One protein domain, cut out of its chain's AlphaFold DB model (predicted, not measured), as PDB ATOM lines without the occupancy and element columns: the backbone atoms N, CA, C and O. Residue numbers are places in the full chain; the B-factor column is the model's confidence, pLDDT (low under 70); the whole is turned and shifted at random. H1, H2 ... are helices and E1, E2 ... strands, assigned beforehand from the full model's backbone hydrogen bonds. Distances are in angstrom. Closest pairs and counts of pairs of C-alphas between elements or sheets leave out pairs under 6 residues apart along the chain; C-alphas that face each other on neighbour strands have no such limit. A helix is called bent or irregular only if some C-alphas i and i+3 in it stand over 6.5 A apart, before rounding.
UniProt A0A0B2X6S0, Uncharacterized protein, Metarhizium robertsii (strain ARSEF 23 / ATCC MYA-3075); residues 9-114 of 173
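AT A GLANCE: This is residues 9 to 114 of the 173 residues of an uncharacterized protein of Metarhizium robertsii (strain ARSEF 23 / ATCC MYA-3075) (UniProt A0A0B2X6S0). Four helices, H1 to H4, stand side by side in an up-and-down bundle, each running against the one before it, and a small hairpin of two strands, E1 and E2, lies beside residues 62 to 69 of H3. The printed part has 106 residues, mostly helix, in the order H1 H2 H3 E1 E2 H4, with E1 and E2 antiparallel. It is compact, with a radius of gyration of the C-alphas of 13.9 A, and elongated, spanning 43 by 27 by 18 A.

IN THESE COORDINATES: H1, residues 9 to 20, begins at C-alpha 9 (-36.491, -27.868, 11.473) and is 16.6 A long. H2, residues 25 to 44, is 29.5 A long, and H3, residues 50 to 70, 30.4 A. E1 is residues 77 to 80 and E2 residues 83 to 86. H4, residues 91 to 112, is 32.1 A long and ends at C-alpha 112 (-29.513, -33.461, 1.747); it is irregular, but only just: C-alphas 92 and 95 are 6.8 A apart.

HOW THE PARTS SIT: H1 and H2, a helical hairpin, touch, closest at the C-alphas of Ile 20 and Arg 28, 5.2 A. H1 touches H3 with residues 56 to 63 of H3 alone, closest at the C-alphas of Ile 12 and Ile 60, 5.7 A. H2 touches H4 at a shallow tilt of 22 degrees, the C-alphas of Ala 34 and Leu 103 being closest, 4.7 A. H3 touches H4, running opposite ways, closest at the C-alphas of Thr 52 and Val 109, 6.4 A. H2 and H3 are apart. E1 and E2 form a hairpin, with N 78 and O 85 3.0 A apart. Every O i to N i+4 pair is within hydrogen-bond range in H1 and H3, 14 of 16 in H2 and 15 of 18 in H4.

THE WHOLE: The C-alphas farthest apart, of Thr 46 and Gln 89, are 43.6 A apart. The printed part has no cut and no long link. The pLDDT is under 70 at residues 44 to 47 and 69 to 93.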
ATOM      1  N   LEU A   9     -37.531 -28.903  11.562       89.44
ATOM      2  CA  LEU A   9     -36.491 -27.868  11.473       89.44
ATOM      3  C   LEU A   9     -36.684 -26.743  12.505       89.44
ATOM      4  O   LEU A   9     -35.705 -26.215  13.048       89.44
ATOM      5  N   CYS A  10     -37.933 -26.391  12.819       89.19
ATOM      6  CA  CYS A  10     -38.234 -25.445  13.896       89.19
ATOM      7  C   CYS A  10     -37.899 -26.067  15.258       89.19
ATOM      8  O   CYS A  10     -37.185 -25.465  16.061       89.19
ATOM      9  N   ARG A  11     -38.323 -27.318  15.484       89.88
ATOM     10  CA  ARG A  11     -38.076 -28.044  16.741       89.88
ATOM     11  C   ARG A  11     -36.589 -28.185  17.064       89.88
ATOM     12  O   ARG A  11     -36.190 -27.963  18.208       89.88
ATOM     13  N   ILE A  12     -35.757 -28.558  16.088       91.19
ATOM     14  CA  ILE A  12     -34.309 -28.677  16.312       91.19
ATOM     15  C   ILE A  12     -33.665 -27.312  16.594       91.19
ATOM     16  O   ILE A  12     -32.816 -27.204  17.481       91.19
ATOM     17  N   SER A  13     -34.123 -26.252  15.921       91.44
ATOM     18  CA  SER A  13     -33.635 -24.884  16.133       91.44
ATOM     19  C   SER A  13     -33.925 -24.377  17.551       91.44
ATOM     20  O   SER A  13     -33.047 -23.786  18.193       91.44
ATOM     21  N   ASP A  14     -35.114 -24.661  18.084       90.94
ATOM     22  CA  ASP A  14     -35.485 -24.309  19.459       90.94
ATOM     23  C   ASP A  14     -34.607 -25.034  20.485       90.94
ATOM     24  O   ASP A  14     -34.109 -24.430  21.441       90.94
ATOM     25  N   LEU A  15     -34.353 -26.327  20.268       89.44
ATOM     26  CA  LEU A  15     -33.495 -27.118  21.148       89.44
ATOM     27  C   LEU A  15     -32.047 -26.607  21.158       89.44
ATOM     28  O   LEU A  15     -31.459 -26.473  22.235       89.44
ATOM     29  N   ILE A  16     -31.489 -26.271  19.992       90.12
ATOM     30  CA  ILE A  16     -30.140 -25.695  19.876       90.12
ATOM     31  C   ILE A  16     -30.068 -24.325  20.563       90.12
ATOM     32  O   ILE A  16     -29.099 -24.039  21.267       90.12
ATOM     33  N   THR A  17     -31.108 -23.499  20.428       90.75
ATOM     34  CA  THR A  17     -31.183 -22.185  21.087       90.75
ATOM     35  C   THR A  17     -31.097 -22.305  22.607       90.75
ATOM     36  O   THR A  17     -30.400 -21.522  23.254       90.75
ATOM     37  N   VAL A  18     -31.753 -23.311  23.191       88.06
ATOM     38  CA  VAL A  18     -31.646 -23.588  24.631       88.06
ATOM     39  C   VAL A  18     -30.229 -24.031  25.007       88.06
ATOM     40  O   VAL A  18     -29.698 -23.576  26.015       88.06
ATOM     41  N   LEU A  19     -29.587 -24.877  24.197       85.19
ATOM     42  CA  LEU A  19     -28.223 -25.349  24.465       85.19
ATOM     43  C   LEU A  19     -27.202 -24.203  24.469       85.19
ATOM     44  O   LEU A  19     -26.379 -24.125  25.380       85.19
ATOM     45  N   ILE A  20     -27.317 -23.259  23.529       88.38
ATOM     46  CA  ILE A  20     -26.451 -22.070  23.419       88.38
ATOM     47  C   ILE A  20     -26.366 -21.278  24.736       88.38
ATOM     48  O   ILE A  20     -25.296 -20.759  25.081       88.38
ATOM     49  N   GLN A  21     -27.471 -21.200  25.488       86.06
ATOM     50  CA  GLN A  21     -27.551 -20.463  26.757       86.06
ATOM     51  C   GLN A  21     -26.676 -21.074  27.861       86.06
ATOM     52  O   GLN A  21     -26.284 -20.368  28.791       86.06
ATOM     53  N   HIS A  22     -26.343 -22.361  27.746       81.38
ATOM     54  CA  HIS A  22     -25.614 -23.130  28.756       81.38
ATOM     55  C   HIS A  22     -24.215 -23.570  28.301       81.38
ATOM     56  O   HIS A  22     -23.514 -24.238  29.055       81.38
ATOM     57  N   SER A  23     -23.802 -23.189  27.091       84.12
ATOM     58  CA  SER A  23     -22.517 -23.566  26.494       84.12
ATOM     59  C   SER A  23     -21.392 -22.566  26.771       84.12
ATOM     60  O   SER A  23     -21.623 -21.353  26.884       84.12
ATOM     61  N   SER A  24     -20.160 -23.084  26.808       84.94
ATOM     62  CA  SER A  24     -18.914 -22.311  26.815       84.94
ATOM     63  C   SER A  24     -18.705 -21.563  25.487       84.94
ATOM     64  O   SER A  24     -19.476 -21.709  24.538       84.94
ATOM     65  N   SER A  25     -17.676 -20.714  25.394       84.06
ATOM     66  CA  SER A  25     -17.468 -19.846  24.223       84.06
ATOM     67  C   SER A  25     -17.203 -20.612  22.922       84.06
ATOM     68  O   SER A  25     -17.640 -20.165  21.861       84.06
ATOM     69  N   GLU A  26     -16.510 -21.750  22.976       85.62
ATOM     70  CA  GLU A  26     -16.212 -22.561  21.790       85.62
ATOM     71  C   GLU A  26     -17.435 -23.362  21.329       85.62
ATOM     72  O   GLU A  26     -17.817 -23.313  20.159       85.62
ATOM     73  N   GLU A  27     -18.091 -24.052  22.259       84.75
ATOM     74  CA  GLU A  27     -19.320 -24.812  22.015       84.75
ATOM     75  C   GLU A  27     -20.430 -23.909  21.477       84.75
ATOM     76  O   GLU A  27     -21.087 -24.244  20.493       84.75
ATOM     77  N   ARG A  28     -20.587 -22.721  22.074       88.88
ATOM     78  CA  ARG A  28     -21.555 -21.720  21.630       88.88
ATOM     79  C   ARG A  28     -21.349 -21.362  20.164       88.88
ATOM     80  O   ARG A  28     -22.324 -21.333  19.427       88.88
ATOM     81  N   ARG A  29     -20.105 -21.160  19.714       87.62
ATOM     82  CA  ARG A  29     -19.817 -20.863  18.299       87.62
ATOM     83  C   ARG A  29     -20.234 -22.005  17.374       87.62
ATOM     84  O   ARG A  29     -20.773 -21.739  16.303       87.62
ATOM     85  N   LYS A  30     -19.993 -23.260  17.771       87.56
ATOM     86  CA  LYS A  30     -20.399 -24.449  16.999       87.56
ATOM     87  C   LYS A  30     -21.926 -24.557  16.908       87.56
ATOM     88  O   LYS A  30     -22.456 -24.748  15.816       87.56
ATOM     89  N   LEU A  31     -22.630 -24.341  18.019       90.44
ATOM     90  CA  LEU A  31     -24.095 -24.381  18.076       90.44
ATOM     91  C   LEU A  31     -24.758 -23.201  17.350       90.44
ATOM     92  O   LEU A  31     -25.728 -23.400  16.626       90.44
ATOM     93  N   GLU A  32     -24.236 -21.979  17.483       90.50
ATOM     94  CA  GLU A  32     -24.703 -20.803  16.727       90.50
ATOM     95  C   GLU A  32     -24.511 -21.002  15.220       90.50
ATOM     96  O   GLU A  32     -25.370 -20.628  14.417       90.50
ATOM     97  N   LEU A  33     -23.396 -21.628  14.831       89.81
ATOM     98  CA  LEU A  33     -23.154 -21.999  13.448       89.81
ATOM     99  C   LEU A  33     -24.201 -23.011  12.973       89.81
ATOM    100  O   LEU A  33     -24.850 -22.728  11.967       89.81
ATOM    101  N   ALA A  34     -24.418 -24.103  13.711       90.88
ATOM    102  CA  ALA A  34     -25.434 -25.116  13.412       90.88
ATOM    103  C   ALA A  34     -26.842 -24.508  13.283       90.88
ATOM    104  O   ALA A  34     -27.547 -24.751  12.304       90.88
ATOM    105  N   LEU A  35     -27.220 -23.620  14.209       92.06
ATOM    106  CA  LEU A  35     -28.490 -22.892  14.169       92.06
ATOM    107  C   LEU A  35     -28.622 -22.047  12.894       92.06
ATOM    108  O   LEU A  35     -29.677 -22.024  12.261       92.06
ATOM    109  N   SER A  36     -27.543 -21.384  12.469       90.31
ATOM    110  CA  SER A  36     -27.534 -20.621  11.215       90.31
ATOM    111  C   SER A  36     -27.674 -21.501   9.965       90.31
ATOM    112  O   SER A  36     -28.112 -21.001   8.922       90.31
ATOM    113  N   ILE A  37     -27.310 -22.787  10.064       90.25
ATOM    114  CA  ILE A  37     -27.512 -23.783   9.009       90.25
ATOM    115  C   ILE A  37     -28.983 -24.174   8.915       90.25
ATOM    116  O   ILE A  37     -29.587 -24.037   7.848       90.25
ATOM    117  N   PHE A  38     -29.590 -24.559  10.037       90.44
ATOM    118  CA  PHE A  38     -31.012 -24.905  10.080       90.44
ATOM    119  C   PHE A  38     -31.914 -23.733   9.685       90.44
ATOM    120  O   PHE A  38     -32.859 -23.920   8.921       90.44
ATOM    121  N   ALA A  39     -31.569 -22.505  10.085       88.94
ATOM    122  CA  ALA A  39     -32.280 -21.305   9.647       88.94
ATOM    123  C   ALA A  39     -32.327 -21.164   8.117       88.94
ATOM    124  O   ALA A  39     -33.348 -20.770   7.561       88.94
ATOM    125  N   GLN A  40     -31.249 -21.523   7.417       87.06
ATOM    126  CA  GLN A  40     -31.236 -21.493   5.953       87.06
ATOM    127  C   GLN A  40     -32.051 -22.627   5.339       87.06
ATOM    128  O   GLN A  40     -32.738 -22.394   4.343       87.06
ATOM    129  N   CYS A  41     -32.032 -23.809   5.953       87.88
ATOM    130  CA  CYS A  41     -32.872 -24.934   5.549       87.88
ATOM    131  C   CYS A  41     -34.363 -24.562   5.603       87.88
ATOM    132  O   CYS A  41     -35.075 -24.750   4.617       87.88
ATOM    133  N   MET A  42     -34.804 -23.895   6.679       86.75
ATOM    134  CA  MET A  42     -36.187 -23.413   6.830       86.75
ATOM    135  C   MET A  42     -36.601 -22.399   5.753       86.75
ATOM    136  O   MET A  42     -37.750 -22.375   5.326       86.75
ATOM    137  N   THR A  43     -35.680 -21.555   5.275       80.69
ATOM    138  CA  THR A  43     -36.017 -20.546   4.248       80.69
ATOM    139  C   THR A  43     -36.212 -21.116   2.843       80.69
ATOM    140  O   THR A  43     -36.728 -20.408   1.977       80.69
ATOM    141  N   ARG A  44     -35.770 -22.355   2.582       68.25
ATOM    142  CA  ARG A  44     -35.687 -22.909   1.221       68.25
ATOM    143  C   ARG A  44     -36.584 -24.116   0.960       68.25
ATOM    144  O   ARG A  44     -36.844 -24.392  -0.208       68.25
ATOM    145  N   HIS A  45     -37.094 -24.793   1.991       64.75
ATOM    146  CA  HIS A  45     -37.803 -26.063   1.819       64.75
ATOM    147  C   HIS A  45     -39.204 -26.036   2.427       64.75
ATOM    148  O   HIS A  45     -39.384 -25.747   3.600       64.75
ATOM    149  N   THR A  46     -40.201 -26.350   1.595       59.88
ATOM    150  CA  THR A  46     -41.606 -26.567   1.995       59.88
ATOM    151  C   THR A  46     -42.027 -28.033   1.884       59.88
ATOM    152  O   THR A  46     -43.091 -28.401   2.367       59.88
ATOM    153  N   CYS A  47     -41.198 -28.875   1.260       66.69
ATOM    154  CA  CYS A  47     -41.398 -30.314   1.150       66.69
ATOM    155  C   CYS A  47     -40.048 -30.988   1.388       66.69
ATOM    156  O   CYS A  47     -39.103 -30.766   0.631       66.69
ATOM    157  N   MET A  48     -39.971 -31.759   2.463       84.81
ATOM    158  CA  MET A  48     -38.809 -32.541   2.855       84.81
ATOM    159  C   MET A  48     -39.100 -34.008   2.544       84.81
ATOM    160  O   MET A  48     -40.245 -34.440   2.684       84.81
ATOM    161  N   ASP A  49     -38.112 -34.749   2.048       86.50
ATOM    162  CA  ASP A  49     -38.272 -36.193   1.879       86.50
ATOM    163  C   ASP A  49     -38.173 -36.918   3.229       86.50
ATOM    164  O   ASP A  49     -37.720 -36.368   4.235       86.50
ATOM    165  N   SER A  50     -38.626 -38.171   3.252       86.50
ATOM    166  CA  SER A  50     -38.659 -38.971   4.475       86.50
ATOM    167  C   SER A  50     -37.269 -39.264   5.042       86.50
ATOM    168  O   SER A  50     -37.149 -39.483   6.242       86.50
ATOM    169  N   GLU A  51     -36.228 -39.293   4.203       86.62
ATOM    170  CA  GLU A  51     -34.849 -39.538   4.646       86.62
ATOM    171  C   GLU A  51     -34.299 -38.327   5.402       86.62
ATOM    172  O   GLU A  51     -33.752 -38.467   6.494       86.62
ATOM    173  N   THR A  52     -34.508 -37.125   4.869       86.75
ATOM    174  CA  THR A  52     -34.092 -35.885   5.527       86.75
ATOM    175  C   THR A  52     -34.902 -35.633   6.796       86.75
ATOM    176  O   THR A  52     -34.354 -35.190   7.804       86.75
ATOM    177  N   GLU A  53     -36.203 -35.935   6.776       89.00
ATOM    178  CA  GLU A  53     -37.045 -35.853   7.972       89.00
ATOM    179  C   GLU A  53     -36.543 -36.794   9.072       89.00
ATOM    180  O   GLU A  53     -36.457 -36.394  10.235       89.00
ATOM    181  N   HIS A  54     -36.157 -38.015   8.694       86.00
ATOM    182  CA  HIS A  54     -35.596 -38.990   9.616       86.00
ATOM    183  C   HIS A  54     -34.282 -38.506  10.241       86.00
ATOM    184  O   HIS A  54     -34.184 -38.510  11.465       86.00
ATOM    185  N   GLU A  55     -33.336 -38.003   9.442       87.88
ATOM    186  CA  GLU A  55     -32.067 -37.444   9.940       87.88
ATOM    187  C   GLU A  55     -32.308 -36.312  10.957       87.88
ATOM    188  O   GLU A  55     -31.682 -36.266  12.016       87.88
ATOM    189  N   ILE A  56     -33.253 -35.401  10.695       89.50
ATOM    190  CA  ILE A  56     -33.547 -34.313  11.644       89.50
ATOM    191  C   ILE A  56     -34.152 -34.856  12.941       89.50
ATOM    192  O   ILE A  56     -33.805 -34.376  14.022       89.50
ATOM    193  N   GLU A  57     -35.052 -35.837  12.867       89.94
ATOM    194  CA  GLU A  57     -35.616 -36.456  14.068       89.94
ATOM    195  C   GLU A  57     -34.558 -37.222  14.875       89.94
ATOM    196  O   GLU A  57     -34.578 -37.133  16.105       89.94
ATOM    197  N   GLU A  58     -33.587 -37.876  14.230       85.81
ATOM    198  CA  GLU A  58     -32.442 -38.490  14.914       85.81
ATOM    199  C   GLU A  58     -31.599 -37.438  15.644       85.81
ATOM    200  O   GLU A  58     -31.305 -37.588  16.834       85.81
ATOM    201  N   GLN A  59     -31.296 -36.311  14.993       84.88
ATOM    202  CA  GLN A  59     -30.604 -35.189  15.634       84.88
ATOM    203  C   GLN A  59     -31.406 -34.629  16.825       84.88
ATOM    204  O   GLN A  59     -30.841 -34.327  17.881       84.88
ATOM    205  N   ILE A  60     -32.735 -34.520  16.706       88.00
ATOM    206  CA  ILE A  60     -33.613 -34.088  17.805       88.00
ATOM    207  C   ILE A  60     -33.579 -35.081  18.968       88.00
ATOM    208  O   ILE A  60     -33.466 -34.662  20.128       88.00
ATOM    209  N   GLU A  61     -33.713 -36.379  18.693       84.75
ATOM    210  CA  GLU A  61     -33.641 -37.428  19.711       84.75
ATOM    211  C   GLU A  61     -32.296 -37.371  20.430       84.75
ATOM    212  O   GLU A  61     -32.242 -37.371  21.664       84.75
ATOM    213  N   TRP A  62     -31.222 -37.198  19.673       80.44
ATOM    214  CA  TRP A  62     -29.878 -37.113  20.203       80.44
ATOM    215  C   TRP A  62     -29.669 -35.897  21.118       80.44
ATOM    216  O   TRP A  62     -29.152 -36.025  22.234       80.44
ATOM    217  N   ILE A  63     -30.177 -34.724  20.726       84.25
ATOM    218  CA  ILE A  63     -30.171 -33.524  21.574       84.25
ATOM    219  C   ILE A  63     -30.983 -33.739  22.862       84.25
ATOM    220  O   ILE A  63     -30.570 -33.320  23.952       84.25
ATOM    221  N   ARG A  64     -32.141 -34.404  22.772       82.69
ATOM    222  CA  ARG A  64     -32.978 -34.725  23.943       82.69
ATOM    223  C   ARG A  64     -32.271 -35.685  24.891       82.69
ATOM    224  O   ARG A  64     -32.300 -35.454  26.103       82.69
ATOM    225  N   LEU A  65     -31.622 -36.718  24.354       75.69
ATOM    226  CA  LEU A  65     -30.808 -37.653  25.121       75.69
ATOM    227  C   LEU A  65     -29.724 -36.890  25.883       75.69
ATOM    228  O   LEU A  65     -29.686 -36.975  27.110       75.69
ATOM    229  N   TYR A  66     -28.934 -36.056  25.202       76.75
ATOM    230  CA  TYR A  66     -27.891 -35.238  25.831       76.75
ATOM    231  C   TYR A  66     -28.414 -34.363  26.985       76.75
ATOM    232  O   TYR A  66     -27.842 -34.377  28.079       76.75
ATOM    233  N   ARG A  67     -29.547 -33.665  26.810       75.81
ATOM    234  CA  ARG A  67     -30.171 -32.892  27.906       75.81
ATOM    235  C   ARG A  67     -30.598 -33.773  29.081       75.81
ATOM    236  O   ARG A  67     -30.458 -33.367  30.233       75.81
ATOM    237  N   GLY A  68     -31.097 -34.978  28.805       70.62
ATOM    238  CA  GLY A  68     -31.405 -35.975  29.832       70.62
ATOM    239  C   GLY A  68     -30.177 -36.396  30.648       70.62
ATOM    240  O   GLY A  68     -30.310 -36.689  31.839       70.62
ATOM    241  N   TYR A  69     -28.990 -36.365  30.037       67.25
ATOM    242  CA  TYR A  69     -27.717 -36.686  30.686       67.25
ATOM    243  C   TYR A  69     -27.108 -35.522  31.469       67.25
ATOM    244  O   TYR A  69     -26.565 -35.766  32.543       67.25
ATOM    245  N   GLN A  70     -27.272 -34.266  31.033       66.00
ATOM    246  CA  GLN A  70     -26.841 -33.096  31.822       66.00
ATOM    247  C   GLN A  70     -27.458 -33.061  33.234       66.00
ATOM    248  O   GLN A  70     -26.875 -32.497  34.156       66.00
ATOM    249  N   GLY A  71     -28.632 -33.675  33.416       58.59
ATOM    250  CA  GLY A  71     -29.326 -33.756  34.703       58.59
ATOM    251  C   GLY A  71     -29.051 -35.013  35.541       58.59
ATOM    252  O   GLY A  71     -29.691 -35.161  36.583       58.59
ATOM    253  N   ARG A  72     -28.182 -35.950  35.117       55.72
ATOM    254  CA  ARG A  72     -28.001 -37.259  35.788       55.72
ATOM    255  C   ARG A  72     -26.520 -37.639  35.990       55.72
ATOM    256  O   ARG A  72     -25.771 -37.776  35.032       55.72
ATOM    257  N   CYS A  73     -26.121 -37.900  37.242       45.94
ATOM    258  CA  CYS A  73     -24.842 -38.541  37.614       45.94
ATOM    259  C   CYS A  73     -24.810 -40.052  37.267       45.94
ATOM    260  O   CYS A  73     -25.860 -40.691  37.225       45.94
ATOM    261  N   PRO A  74     -23.610 -40.638  37.086       51.09
ATOM    262  CA  PRO A  74     -23.055 -41.017  35.791       51.09
ATOM    263  C   PRO A  74     -23.699 -42.283  35.199       51.09
ATOM    264  O   PRO A  74     -23.886 -43.296  35.874       51.09
ATOM    265  N   THR A  75     -23.974 -42.239  33.894       51.81
ATOM    266  CA  THR A  75     -24.327 -43.415  33.081       51.81
ATOM    267  C   THR A  75     -23.074 -43.854  32.332       51.81
ATOM    268  O   THR A  75     -22.443 -43.018  31.712       51.81
ATOM    269  N   TYR A  76     -22.691 -45.132  32.383       50.00
ATOM    270  CA  TYR A  76     -21.347 -45.590  31.997       50.00
ATOM    271  C   TYR A  76     -20.983 -45.470  30.498       50.00
ATOM    272  O   TYR A  76     -19.802 -45.598  30.170       50.00
ATOM    273  N   ARG A  77     -21.939 -45.243  29.578       53.12
ATOM    274  CA  ARG A  77     -21.702 -45.123  28.120       53.12
ATOM    275  C   ARG A  77     -22.774 -44.267  27.439       53.12
ATOM    276  O   ARG A  77     -23.947 -44.410  27.779       53.12
ATOM    277  N   LEU A  78     -22.372 -43.440  26.471       52.47
ATOM    278  CA  LEU A  78     -23.264 -42.628  25.633       52.47
ATOM    279  C   LEU A  78     -23.103 -42.973  24.150       52.47
ATOM    280  O   LEU A  78     -21.963 -43.090  23.697       52.47
ATOM    281  N   PRO A  79     -24.202 -43.094  23.386       55.81
ATOM    282  CA  PRO A  79     -24.122 -43.091  21.931       55.81
ATOM    283  C   PRO A  79     -23.805 -41.668  21.440       55.81
ATOM    284  O   PRO A  79     -24.570 -40.737  21.697       55.81
ATOM    285  N   LEU A  80     -22.669 -41.488  20.765       55.03
ATOM    286  CA  LEU A  80     -22.304 -40.283  20.011       55.03
ATOM    287  C   LEU A  80     -21.977 -40.706  18.570       55.03
ATOM    288  O   LEU A  80     -20.943 -41.336  18.339       55.03
ATOM    289  N   GLY A  81     -22.877 -40.404  17.628       61.06
ATOM    290  CA  GLY A  81     -22.835 -40.974  16.275       61.06
ATOM    291  C   GLY A  81     -22.845 -42.510  16.313       61.06
ATOM    292  O   GLY A  81     -23.551 -43.104  17.127       61.06
ATOM    293  N   ASP A  82     -21.983 -43.153  15.517       50.22
ATOM    294  CA  ASP A  82     -21.800 -44.619  15.504       50.22
ATOM    295  C   ASP A  82     -20.970 -45.164  16.683       50.22
ATOM    296  O   ASP A  82     -20.720 -46.367  16.798       50.22
ATOM    297  N   SER A  83     -20.478 -44.289  17.562       43.12
ATOM    298  CA  SER A  83     -19.551 -44.657  18.631       43.12
ATOM    299  C   SER A  83     -20.230 -44.679  19.998       43.12
ATOM    300  O   SER A  83     -20.927 -43.749  20.397       43.12
ATOM    301  N   LEU A  84     -19.952 -45.724  20.784       53.22
ATOM    302  CA  LEU A  84     -20.228 -45.721  22.221       53.22
ATOM    303  C   LEU A  84     -19.041 -45.091  22.945       53.22
ATOM    304  O   LEU A  84     -18.017 -45.747  23.152       53.22
ATOM    305  N   ILE A  85     -19.174 -43.831  23.352       52.25
ATOM    306  CA  ILE A  85     -18.130 -43.158  24.126       52.25
ATOM    307  C   ILE A  85     -18.300 -43.554  25.600       52.25
ATOM    308  O   ILE A  85     -19.397 -43.406  26.157       52.25
ATOM    309  N   PRO A  86     -17.259 -44.112  26.254       48.22
ATOM    310  CA  PRO A  86     -17.298 -44.340  27.689       48.22
ATOM    311  C   PRO A  86     -17.445 -42.987  28.373       48.22
ATOM    312  O   PRO A  86     -16.640 -42.086  28.153       48.22
ATOM    313  N   VAL A  87     -18.464 -42.851  29.219       52.34
ATOM    314  CA  VAL A  87     -18.564 -41.701  30.118       52.34
ATOM    315  C   VAL A  87     -17.564 -41.968  31.233       52.34
ATOM    316  O   VAL A  87     -17.902 -42.458  32.311       52.34
ATOM    317  N   THR A  88     -16.285 -41.738  30.940       44.59
ATOM    318  CA  THR A  88     -15.325 -41.459  32.001       44.59
ATOM    319  C   THR A  88     -15.865 -40.258  32.779       44.59
ATOM    320  O   THR A  88     -16.656 -39.473  32.259       44.59
ATOM    321  N   GLN A  89     -15.520 -40.152  34.060       46.31
ATOM    322  CA  GLN A  89     -16.103 -39.201  35.023       46.31
ATOM    323  C   GLN A  89     -16.065 -37.713  34.605       46.31
ATOM    324  O   GLN A  89     -16.666 -36.884  35.282       46.31
ATOM    325  N   ASP A  90     -15.452 -37.385  33.472       50.12
ATOM    326  CA  ASP A  90     -15.406 -36.063  32.875       50.12
ATOM    327  C   ASP A  90     -16.615 -35.767  31.983       50.12
ATOM    328  O   ASP A  90     -16.540 -35.640  30.758       50.12
ATOM    329  N   THR A  91     -17.755 -35.548  32.633       55.41
ATOM    330  CA  THR A  91     -18.906 -34.867  32.010       55.41
ATOM    331  C   THR A  91     -18.535 -33.514  31.378       55.41
ATOM    332  O   THR A  91     -19.200 -33.081  30.437       55.41
ATOM    333  N   GLU A  92     -17.434 -32.896  31.823       57.41
ATOM    334  CA  GLU A  92     -16.867 -31.662  31.266       57.41
ATOM    335  C   GLU A  92     -16.438 -31.794  29.794       57.41
ATOM    336  O   GLU A  92     -16.442 -30.806  29.067       57.41
ATOM    337  N   HIS A  93     -16.148 -33.008  29.312       65.50
ATOM    338  CA  HIS A  93     -15.688 -33.227  27.935       65.50
ATOM    339  C   HIS A  93     -16.829 -33.565  26.963       65.50
ATOM    340  O   HIS A  93     -16.625 -33.593  25.750       65.50
ATOM    341  N   LEU A  94     -18.055 -33.786  27.453       74.06
ATOM    342  CA  LEU A  94     -19.176 -34.200  26.601       74.06
ATOM    343  C   LEU A  94     -19.739 -33.057  25.753       74.06
ATOM    344  O   LEU A  94     -20.116 -33.291  24.608       74.06
ATOM    345  N   MET A  95     -19.807 -31.833  26.286       79.69
ATOM    346  CA  MET A  95     -20.394 -30.696  25.564       79.69
ATOM    347  C   MET A  95     -19.590 -30.298  24.310       79.69
ATOM    348  O   MET A  95     -20.216 -30.102  23.266       79.69
ATOM    349  N   PRO A  96     -18.242 -30.238  24.328       81.56
ATOM    350  CA  PRO A  96     -17.456 -29.969  23.121       81.56
ATOM    351  C   PRO A  96     -17.677 -30.984  21.994       81.56
ATOM    352  O   PRO A  96     -17.807 -30.583  20.834       81.56
ATOM    353  N   HIS A  97     -17.741 -32.280  22.326       78.44
ATOM    354  CA  HIS A  97     -18.056 -33.341  21.365       78.44
ATOM    355  C   HIS A  97     -19.493 -33.218  20.865       78.44
ATOM    356  O   HIS A  97     -19.737 -33.255  19.664       78.44
ATOM    357  N   PHE A  98     -20.432 -32.980  21.775       83.81
ATOM    358  CA  PHE A  98     -21.836 -32.818  21.441       83.81
ATOM    359  C   PHE A  98     -22.088 -31.645  20.484       83.81
ATOM    360  O   PHE A  98     -22.717 -31.810  19.442       83.81
ATOM    361  N   ALA A  99     -21.533 -30.471  20.783       84.75
ATOM    362  CA  ALA A  99     -21.653 -29.292  19.931       84.75
ATOM    363  C   ALA A  99     -21.034 -29.504  18.538       84.75
ATOM    364  O   ALA A  99     -21.491 -28.907  17.563       84.75
ATOM    365  N   HIS A 100     -19.996 -30.341  18.439       84.62
ATOM    366  CA  HIS A 100     -19.392 -30.719  17.162       84.62
ATOM    367  C   HIS A 100     -20.323 -31.605  16.330       84.62
ATOM    368  O   HIS A 100     -20.545 -31.310  15.162       84.62
ATOM    369  N   GLU A 101     -20.912 -32.640  16.920       84.69
ATOM    370  CA  GLU A 101     -21.840 -33.532  16.211       84.69
ATOM    371  C   GLU A 101     -23.121 -32.811  15.768       84.69
ATOM    372  O   GLU A 101     -23.544 -32.992  14.634       84.69
ATOM    373  N   VAL A 102     -23.688 -31.911  16.589       89.25
ATOM    374  CA  VAL A 102     -24.835 -31.072  16.169       89.25
ATOM    375  C   VAL A 102     -24.475 -30.228  14.939       89.25
ATOM    376  O   VAL A 102     -25.289 -30.041  14.032       89.25
ATOM    377  N   LEU A 103     -23.244 -29.710  14.885       89.31
ATOM    378  CA  LEU A 103     -22.758 -28.972  13.725       89.31
ATOM    379  C   LEU A 103     -22.602 -29.878  12.496       89.31
ATOM    380  O   LEU A 103     -23.021 -29.481  11.409       89.31
ATOM    381  N   GLU A 104     -22.036 -31.073  12.642       87.00
ATOM    382  CA  GLU A 104     -21.924 -32.034  11.537       87.00
ATOM    383  C   GLU A 104     -23.305 -32.472  11.030       87.00
ATOM    384  O   GLU A 104     -23.562 -32.359   9.834       87.00
ATOM    385  N   GLY A 105     -24.232 -32.821  11.923       88.06
ATOM    386  CA  GLY A 105     -25.616 -33.153  11.577       88.06
ATOM    387  C   GLY A 105     -26.318 -32.031  10.817       88.06
ATOM    388  O   GLY A 105     -26.931 -32.254   9.775       88.06
ATOM    389  N   SER A 106     -26.144 -30.780  11.254       90.00
ATOM    390  CA  SER A 106     -26.704 -29.632  10.529       90.00
ATOM    391  C   SER A 106     -26.144 -29.487   9.107       90.00
ATOM    392  O   SER A 106     -26.875 -29.108   8.189       90.00
ATOM    393  N   ARG A 107     -24.866 -29.831   8.887       88.50
ATOM    394  CA  ARG A 107     -24.243 -29.836   7.552       88.50
ATOM    395  C   ARG A 107     -24.781 -30.969   6.688       88.50
ATOM    396  O   ARG A 107     -25.019 -30.729   5.506       88.50
ATOM    397  N   THR A 108     -24.993 -32.150   7.264       88.69
ATOM    398  CA  THR A 108     -25.619 -33.291   6.583       88.69
ATOM    399  C   THR A 108     -27.016 -32.921   6.100       88.69
ATOM    400  O   THR A 108     -27.282 -33.005   4.903       88.69
ATOM    401  N   VAL A 109     -27.863 -32.379   6.980       89.06
ATOM    402  CA  VAL A 109     -29.218 -31.930   6.616       89.06
ATOM    403  C   VAL A 109     -29.176 -30.863   5.520       89.06
ATOM    404  O   VAL A 109     -29.907 -30.952   4.535       89.06
ATOM    405  N   ALA A 110     -28.285 -29.872   5.631       88.69
ATOM    406  CA  ALA A 110     -28.127 -28.870   4.579       88.69
ATOM    407  C   ALA A 110     -27.690 -29.484   3.244       88.69
ATOM    408  O   ALA A 110     -28.172 -29.062   2.194       88.69
ATOM    409  N   HIS A 111     -26.809 -30.483   3.267       87.38
ATOM    410  CA  HIS A 111     -26.393 -31.198   2.068       87.38
ATOM    411  C   HIS A 111     -27.557 -31.965   1.427       87.38
ATOM    412  O   HIS A 111     -27.782 -31.799   0.229       87.38
ATOM    413  N   MET A 112     -28.330 -32.720   2.215       87.06
ATOM    414  CA  MET A 112     -29.513 -33.461   1.747       87.06
ATOM    415  C   MET A 112     -30.554 -32.521   1.126       87.06
ATOM    416  O   MET A 112     -31.103 -32.787   0.058       87.06
ATOM    417  N   LEU A 113     -30.730 -31.344   1.725       87.00
ATOM    418  CA  LEU A 113     -31.607 -30.294   1.215       87.00
ATOM    419  C   LEU A 113     -30.994 -29.472   0.064       87.00
ATOM    420  O   LEU A 113     -31.633 -28.563  -0.455       87.00
ATOM    421  N   ASN A 114     -29.773 -29.765  -0.393       86.12
ATOM    422  CA  ASN A 114     -29.057 -28.975  -1.407       86.12
ATOM    423  C   ASN A 114     -28.895 -27.481  -1.036       86.12
ATOM    424  O   ASN A 114     -28.814 -26.594  -1.895       86.12
TER     425      ASN A 114